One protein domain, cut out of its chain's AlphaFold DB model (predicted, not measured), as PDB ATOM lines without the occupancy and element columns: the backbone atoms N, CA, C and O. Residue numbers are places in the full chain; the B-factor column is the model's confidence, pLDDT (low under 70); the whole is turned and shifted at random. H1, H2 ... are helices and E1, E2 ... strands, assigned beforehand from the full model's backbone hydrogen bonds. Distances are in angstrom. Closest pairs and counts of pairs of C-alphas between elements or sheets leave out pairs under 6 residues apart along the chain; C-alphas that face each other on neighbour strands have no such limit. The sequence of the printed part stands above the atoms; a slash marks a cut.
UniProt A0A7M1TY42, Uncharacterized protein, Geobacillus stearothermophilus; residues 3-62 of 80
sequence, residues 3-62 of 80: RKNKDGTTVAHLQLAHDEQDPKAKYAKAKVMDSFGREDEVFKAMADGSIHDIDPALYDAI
ATOM      1  N   ARG A   3     180.770 183.617 207.973       71.06
ATOM      2  CA  ARG A   3     179.605 184.507 208.073       71.06
ATOM      3  C   ARG A   3     179.109 184.529 209.515       71.06
ATOM      4  O   ARG A   3     178.991 183.485 210.145       71.06
ATOM      5  N   LYS A   4     178.818 185.720 210.045       73.06
ATOM      6  CA  LYS A   4     178.185 185.865 211.364       73.06
ATOM      7  C   LYS A   4     176.672 185.717 211.240       73.06
ATOM      8  O   LYS A   4     176.056 186.374 210.399       73.06
ATOM      9  N   ASN A   5     176.094 184.880 212.090       67.31
ATOM     10  CA  ASN A   5     174.655 184.699 212.205       67.31
ATOM     11  C   ASN A   5     174.025 185.758 213.124       67.31
ATOM     12  O   ASN A   5     174.705 186.460 213.873       67.31
ATOM     13  N   LYS A   6     172.692 185.867 213.062       71.56
ATOM     14  CA  LYS A   6     171.892 186.822 213.855       71.56
ATOM     15  C   LYS A   6     172.022 186.603 215.371       71.56
ATOM     16  O   LYS A   6     171.826 187.537 216.139       71.56
ATOM     17  N   ASP A   7     172.363 185.390 215.779       74.62
ATOM     18  CA  ASP A   7     172.622 184.965 217.159       74.62
ATOM     19  C   ASP A   7     174.071 185.226 217.624       74.62
ATOM     20  O   ASP A   7     174.429 184.897 218.751       74.62
ATOM     21  N   GLY A   8     174.912 185.840 216.783       75.69
ATOM     22  CA  GLY A   8     176.300 186.177 217.104       75.69
ATOM     23  C   GLY A   8     177.297 185.035 216.892       75.69
ATOM     24  O   GLY A   8     178.503 185.260 217.011       75.69
ATOM     25  N   THR A   9     176.828 183.838 216.528       73.94
ATOM     26  CA  THR A   9     177.700 182.703 216.209       73.94
ATOM     27  C   THR A   9     178.409 182.914 214.868       73.94
ATOM     28  O   THR A   9     177.901 183.589 213.966       73.94
ATOM     29  N   THR A  10     179.622 182.370 214.737       78.88
ATOM     30  CA  THR A  10     180.364 182.390 213.468       78.88
ATOM     31  C   THR A  10     180.168 181.052 212.775       78.88
ATOM     32  O   THR A  10     180.512 180.022 213.341       78.88
ATOM     33  N   VAL A  11     179.635 181.078 211.556       80.81
ATOM     34  CA  VAL A  11     179.534 179.906 210.686       80.81
ATOM     35  C   VAL A  11     180.662 179.957 209.676       80.81
ATOM     36  O   VAL A  11     180.877 180.984 209.024       80.81
ATOM     37  N   ALA A  12     181.361 178.843 209.527       86.62
ATOM     38  CA  ALA A  12     182.337 178.636 208.477       86.62
ATOM     39  C   ALA A  12     181.805 177.603 207.479       86.62
ATOM     40  O   ALA A  12     181.116 176.658 207.851       86.62
ATOM     41  N   HIS A  13     182.097 177.819 206.199       86.75
ATOM     42  CA  HIS A  13     181.788 176.877 205.125       86.75
ATOM     43  C   HIS A  13     183.065 176.247 204.581       86.75
ATOM     44  O   HIS A  13     184.015 176.981 204.271       86.75
ATOM     45  N   LEU A  14     183.030 174.923 204.406       85.19
ATOM     46  CA  LEU A  14     184.092 174.135 203.790       85.19
ATOM     47  C   LEU A  14     183.850 174.049 202.277       85.19
ATOM     48  O   LEU A  14     182.776 173.652 201.825       85.19
ATOM     49  N   GLN A  15     184.839 174.462 201.488       86.06
ATOM     50  CA  GLN A  15     184.754 174.518 200.027       86.06
ATOM     51  C   GLN A  15     186.064 174.027 199.415       86.06
ATOM     52  O   GLN A  15     187.137 174.365 199.917       86.06
ATOM     53  N   LEU A  16     185.978 173.272 198.319       86.56
ATOM     54  CA  LEU A  16     187.124 172.943 197.480       86.56
ATOM     55  C   LEU A  16     187.307 174.061 196.459       86.56
ATOM     56  O   LEU A  16     186.371 174.391 195.733       86.56
ATOM     57  N   ALA A  17     188.505 174.631 196.378       86.12
ATOM     58  CA  ALA A  17     188.854 175.614 195.364       86.12
ATOM     59  C   ALA A  17     190.152 175.218 194.662       86.12
ATOM     60  O   ALA A  17     191.065 174.689 195.293       86.12
ATOM     61  N   HIS A  18     190.221 175.493 193.363       83.38
ATOM     62  CA  HIS A  18     191.443 175.402 192.578       83.38
ATOM     63  C   HIS A  18     191.903 176.806 192.207       83.38
ATOM     64  O   HIS A  18     191.092 177.656 191.830       83.38
ATOM     65  N   ASP A  19     193.203 177.045 192.310       80.88
ATOM     66  CA  ASP A  19     193.808 178.292 191.873       80.88
ATOM     67  C   ASP A  19     194.083 178.207 190.370       80.88
ATOM     68  O   ASP A  19     195.032 177.565 189.926       80.88
ATOM     69  N   GLU A  20     193.234 178.850 189.567       79.12
ATOM     70  CA  GLU A  20     193.448 178.948 188.124       79.12
ATOM     71  C   GLU A  20     194.432 180.088 187.835       79.12
ATOM     72  O   GLU A  20     194.300 181.203 188.350       79.12
ATOM     73  N   GLN A  21     195.436 179.823 186.999       76.69
ATOM     74  CA  GLN A  21     196.363 180.859 186.557       76.69
ATOM     75  C   GLN A  21     195.619 181.858 185.662       76.69
ATOM     76  O   GLN A  21     195.167 181.507 184.572       76.69
ATOM     77  N   ASP A  22     195.495 183.110 186.111       74.06
ATOM     78  CA  ASP A  22     194.895 184.162 185.295       74.06
ATOM     79  C   ASP A  22     195.909 184.575 184.203       74.06
ATOM     80  O   ASP A  22     197.046 184.946 184.506       74.06
ATOM     81  N   PRO A  23     195.564 184.485 182.906       70.06
ATOM     82  CA  PRO A  23     196.505 184.788 181.826       70.06
ATOM     83  C   PRO A  23     196.806 186.289 181.696       70.06
ATOM     84  O   PRO A  23     197.725 186.677 180.972       70.06
ATOM     85  N   LYS A  24     196.032 187.153 182.363       74.88
ATOM     86  CA  LYS A  24     196.100 188.614 182.234       74.88
ATOM     87  C   LYS A  24     196.564 189.272 183.527       74.88
ATOM     88  O   LYS A  24     197.378 190.196 183.504       74.88
ATOM     89  N   ALA A  25     196.057 188.792 184.650       70.00
ATOM     90  CA  ALA A  25     196.514 189.157 185.972       70.00
ATOM     91  C   ALA A  25     197.651 188.194 186.336       70.00
ATOM     92  O   ALA A  25     197.436 186.999 186.382       70.00
ATOM     93  N   LYS A  26     198.885 188.664 186.545       73.56
ATOM     94  CA  LYS A  26     200.064 187.796 186.791       73.56
ATOM     95  C   LYS A  26     200.041 187.059 188.153       73.56
ATOM     96  O   LYS A  26     201.080 186.909 188.787       73.56
ATOM     97  N   TYR A  27     198.871 186.656 188.630       75.75
ATOM     98  CA  TYR A  27     198.633 185.934 189.871       75.75
ATOM     99  C   TYR A  27     197.525 184.896 189.664       75.75
ATOM    100  O   TYR A  27     196.653 185.058 188.813       75.75
ATOM    101  N   ALA A  28     197.565 183.818 190.444       77.25
ATOM    102  CA  ALA A  28     196.527 182.800 190.406       77.25
ATOM    103  C   ALA A  28     195.256 183.297 191.111       77.25
ATOM    104  O   ALA A  28     195.329 184.017 192.113       77.25
ATOM    105  N   LYS A  29     194.089 182.939 190.572       80.12
ATOM    106  CA  LYS A  29     192.783 183.303 191.115       80.12
ATOM    107  C   LYS A  29     192.070 182.052 191.613       80.12
ATOM    108  O   LYS A  29     191.817 181.130 190.842       80.12
ATOM    109  N   ALA A  30     191.670 182.080 192.879       82.94
ATOM    110  CA  ALA A  30     190.882 181.014 193.474       82.94
ATOM    111  C   ALA A  30     189.511 180.898 192.795       82.94
ATOM    112  O   ALA A  30     188.739 181.865 192.729       82.94
ATOM    113  N   LYS A  31     189.193 179.693 192.333       83.88
ATOM    114  CA  LYS A  31     187.891 179.307 191.801       83.88
ATOM    115  C   LYS A  31     187.343 178.151 192.620       83.88
ATOM    116  O   LYS A  31     187.941 177.082 192.682       83.88
ATOM    117  N   VAL A  32     186.192 178.375 193.246       83.12
ATOM    118  CA  VAL A  32     185.486 177.333 193.996       83.12
ATOM    119  C   VAL A  32     185.002 176.265 193.014       83.12
ATOM    120  O   VAL A  32     184.279 176.580 192.071       83.12
ATOM    121  N   MET A  33     185.433 175.027 193.231       86.12
ATOM    122  CA  MET A  33     185.010 173.842 192.487       86.12
ATOM    123  C   MET A  33     183.789 173.198 193.129       86.12
ATOM    124  O   MET A  33     182.851 172.855 192.421       86.12
ATOM    125  N   ASP A  34     183.798 173.062 194.457       84.38
ATOM    126  CA  ASP A  34     182.719 172.401 195.183       84.38
ATOM    127  C   ASP A  34     182.508 172.997 196.580       84.38
ATOM    128  O   ASP A  34     183.390 173.653 197.143       84.38
ATOM    129  N   SER A  35     181.309 172.817 197.130       86.44
ATOM    130  CA  SER A  35     180.940 173.307 198.459       86.44
ATOM    131  C   SER A  35     180.356 172.180 199.298       86.44
ATOM    132  O   SER A  35     179.236 171.746 199.062       86.44
ATOM    133  N   PHE A  36     181.078 171.791 200.345       85.31
ATOM    134  CA  PHE A  36     180.720 170.665 201.211       85.31
ATOM    135  C   PHE A  36     179.722 171.030 202.319       85.31
ATOM    136  O   PHE A  36     179.309 170.172 203.091       85.31
ATOM    137  N   GLY A  37     179.327 172.302 202.422       86.94
ATOM    138  CA  GLY A  37     178.387 172.779 203.436       86.94
ATOM    139  C   GLY A  37     179.076 173.479 204.605       86.94
ATOM    140  O   GLY A  37     180.123 174.111 204.427       86.94
ATOM    141  N   ARG A  38     178.432 173.475 205.779       89.00
ATOM    142  CA  ARG A  38     178.972 174.119 206.982       89.00
ATOM    143  C   ARG A  38     179.989 173.220 207.668       89.00
ATOM    144  O   ARG A  38     179.800 172.015 207.777       89.00
ATOM    145  N   GLU A  39     181.058 173.832 208.149       87.38
ATOM    146  CA  GLU A  39     182.192 173.152 208.767       87.38
ATOM    147  C   GLU A  39     181.778 172.320 209.995       87.38
ATOM    148  O   GLU A  39     182.198 171.176 210.137       87.38
ATOM    149  N   ASP A  40     180.888 172.844 210.839       87.25
ATOM    150  CA  ASP A  40     180.386 172.154 212.030       87.25
ATOM    151  C   ASP A  40     179.531 170.923 211.698       87.25
ATOM    152  O   ASP A  40     179.626 169.898 212.376       87.25
ATOM    153  N   GLU A  41     178.729 170.995 210.637       87.75
ATOM    154  CA  GLU A  41     177.914 169.870 210.170       87.75
ATOM    155  C   GLU A  41     178.785 168.768 209.574       87.75
ATOM    156  O   GLU A  41     178.607 167.598 209.911       87.75
ATOM    157  N   VAL A  42     179.765 169.148 208.749       85.94
ATOM    158  CA  VAL A  42     180.724 168.213 208.150       85.94
ATOM    159  C   VAL A  42     181.535 167.514 209.240       85.94
ATOM    160  O   VAL A  42     181.658 166.293 209.221       85.94
ATOM    161  N   PHE A  43     182.038 168.236 210.243       86.75
ATOM    162  CA  PHE A  43     182.798 167.605 211.325       86.75
ATOM    163  C   PHE A  43     181.954 166.704 212.216       86.75
ATOM    164  O   PHE A  43     182.432 165.651 212.637       86.75
ATOM    165  N   LYS A  44     180.700 167.076 212.484       89.69
ATOM    166  CA  LYS A  44     179.779 166.202 213.212       89.69
ATOM    167  C   LYS A  44     179.546 164.895 212.451       89.69
ATOM    168  O   LYS A  44     179.646 163.834 213.052       89.69
ATOM    169  N   ALA A  45     179.330 165.000 211.145       86.44
ATOM    170  CA  ALA A  45     179.103 163.880 210.242       86.44
ATOM    171  C   ALA A  45     180.366 163.007 210.009       86.44
ATOM    172  O   ALA A  45     180.285 161.819 209.702       86.44
ATOM    173  N   MET A  46     181.570 163.570 210.178       85.75
ATOM    174  CA  MET A  46     182.803 162.774 210.261       85.75
ATOM    175  C   MET A  46     182.899 162.033 211.598       85.75
ATOM    176  O   MET A  46     183.266 160.864 211.630       85.75
ATOM    177  N   ALA A  47     182.573 162.704 212.705       87.75
ATOM    178  CA  ALA A  47     182.678 162.132 214.044       87.75
ATOM    179  C   ALA A  47     181.641 161.030 214.317       87.75
ATOM    180  O   ALA A  47     181.942 160.085 215.043       87.75
ATOM    181  N   ASP A  48     180.437 161.142 213.751       88.69
ATOM    182  CA  ASP A  48     179.387 160.120 213.855       88.69
ATOM    183  C   ASP A  48     179.497 159.016 212.786       88.69
ATOM    184  O   ASP A  48     178.772 158.022 212.846       88.69
ATOM    185  N   GLY A  49     180.442 159.158 211.851       82.44
ATOM    186  CA  GLY A  49     180.734 158.183 210.807       82.44
ATOM    187  C   GLY A  49     179.802 158.235 209.598       82.44
ATOM    188  O   GLY A  49     179.963 157.411 208.698       82.44
ATOM    189  N   SER A  50     178.869 159.188 209.509       82.62
ATOM    190  CA  SER A  50     177.950 159.281 208.368       82.62
ATOM    191  C   SER A  50     178.632 159.698 207.056       82.62
ATOM    192  O   SER A  50     178.058 159.506 205.990       82.62
ATOM    193  N   ILE A  51     179.840 160.277 207.108       78.06
ATOM    194  CA  ILE A  51     180.655 160.625 205.922       78.06
ATOM    195  C   ILE A  51     181.512 159.441 205.421       78.06
ATOM    196  O   ILE A  51     182.167 159.542 204.385       78.06
ATOM    197  N   HIS A  52     181.487 158.288 206.094       67.31
ATOM    198  CA  HIS A  52     182.308 157.125 205.731       67.31
ATOM    199  C   HIS A  52     181.592 156.030 204.926       67.31
ATOM    200  O   HIS A  52     182.198 154.991 204.670       67.31
ATOM    201  N   ASP A  53     180.362 156.256 204.461       67.38
ATOM    202  CA  ASP A  53     179.678 155.325 203.555       67.38
ATOM    203  C   ASP A  53     180.081 155.599 202.097       67.38
ATOM    204  O   ASP A  53     179.361 156.230 201.322       67.38
ATOM    205  N   ILE A  54     181.306 155.205 201.744       69.19
ATOM    206  CA  ILE A  54     181.755 155.192 200.349       69.19
ATOM    207  C   ILE A  54     181.336 153.848 199.766       69.19
ATOM    208  O   ILE A  54     181.831 152.812 200.210       69.19
ATOM    209  N   ASP A  55     180.454 153.871 198.764       75.38
ATOM    210  CA  ASP A  55     180.131 152.683 197.973       75.38
ATOM    211  C   ASP A  55     181.435 152.091 197.411       75.38
ATOM    212  O   ASP A  55     182.118 152.769 196.636       75.38
ATOM    213  N   PRO A  56     181.814 150.851 197.772       76.31
ATOM    214  CA  PRO A  56     183.015 150.222 197.244       76.31
ATOM    215  C   PRO A  56     183.035 150.164 195.713       76.31
ATOM    216  O   PRO A  56     184.109 150.257 195.124       76.31
ATOM    217  N   ALA A  57     181.869 150.097 195.058       79.62
ATOM    218  CA  ALA A  57     181.771 150.123 193.600       79.62
ATOM    219  C   ALA A  57     182.270 151.446 192.993       79.62
ATOM    220  O   ALA A  57     182.636 151.488 191.817       79.62
ATOM    221  N   LEU A  58     182.339 152.527 193.782       76.94
ATOM    222  CA  LEU A  58     182.947 153.783 193.355       76.94
ATOM    223  C   LEU A  58     184.450 153.621 193.093       76.94
ATOM    224  O   LEU A  58     184.953 154.285 192.193       76.94
ATOM    225  N   TYR A  59     185.153 152.739 193.819       72.50
ATOM    226  CA  TYR A  59     186.565 152.431 193.551       72.50
ATOM    227  C   TYR A  59     186.740 151.715 192.216       72.50
ATOM    228  O   TYR A  59     187.632 152.071 191.449       72.50
ATOM    229  N   ASP A  60     185.859 150.761 191.919       81.62
ATOM    230  CA  ASP A  60     185.877 150.016 190.656       81.62
ATOM    231  C   ASP A  60     185.517 150.909 189.455       81.62
ATOM    232  O   ASP A  60     185.898 150.626 188.320       81.62
ATOM    233  N   ALA A  61     184.793 152.005 189.702       82.31
ATOM    234  CA  ALA A  61     184.447 153.011 188.705       82.31
ATOM    235  C   ALA A  61     185.540 154.076 188.490       82.31
ATOM    236  O   ALA A  61     185.389 154.909 187.589       82.31
ATOM    237  N   ILE A  62     186.623 154.083 189.283       74.12
ATOM    238  CA  ILE A  62     187.763 154.976 189.043       74.12
ATOM    239  C   ILE A  62     188.461 154.491 187.767       74.12
ATOM    240  O   ILE A  62     188.979 153.373 187.749       74.12
TER     241      ILE A  62
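This is residues 3 to 62 of the 80 residues of an uncharacterized protein of Geobacillus stearothermophilus (UniProt A0A7M1TY42). What is the main picture? A long two-stranded hairpin, E1 and E2, bends along its length; the short helix H1 follows at the end of E2, and residues 52 to 62, with the small helix H2, make a tail that sticks out. Before it, residues 3 to 4 pair antiparallel with residues 10 to 11 of E1. What is the make-up? The 60 printed residues hold two named strands, then two named helices, E1 E2 H1 H2; the sheet E1 - E2 is antiparallel and the class is mixed, helices and strands. How spread out is it? It is extended and flat, with a radius of gyration of the C-alphas of 16.8 A and spans of 45 by 45 by 12 A.

Where are the strands? E1, residues 10 to 21, runs 31.3 A from C-alpha 10 at (180.364, 182.390, 213.468). E2, residues 28 to 38, runs 25.7 A. Where are the helices? H1, residues 39 to 47, runs 12.2 A. H2, residues 57 to 60, runs 5.1 A to C-alpha 60 at (185.877, 150.016, 190.656).

How do the strands pair? The hairpin E1 and E2 is antiparallel at 146 degrees, with N 16 and O 34 at 2.9 A and N 29 and O 20 at 2.8 A. E1 bends by 58 degrees at residue 16, E2 by 68 degrees at residue 34. Where are the helices? The closest C-alphas of E1 and H1 are those of His 13 and Glu 39, 5.2 A apart; H2 is apart from E1, E2 and H1. Are the helix backbones within range? In H1 every O i to N i+4 pair is within hydrogen-bond range; H2 is too short for one.

How large is it? The two farthest C-alphas, of Asp 7 and Asp 60, are 45.8 A apart. Are there cuts or long links? The printed part has no cut and no long link. Where is confidence low? Residue 5 and residues 52 to 54 of the model are under pLDDT 70.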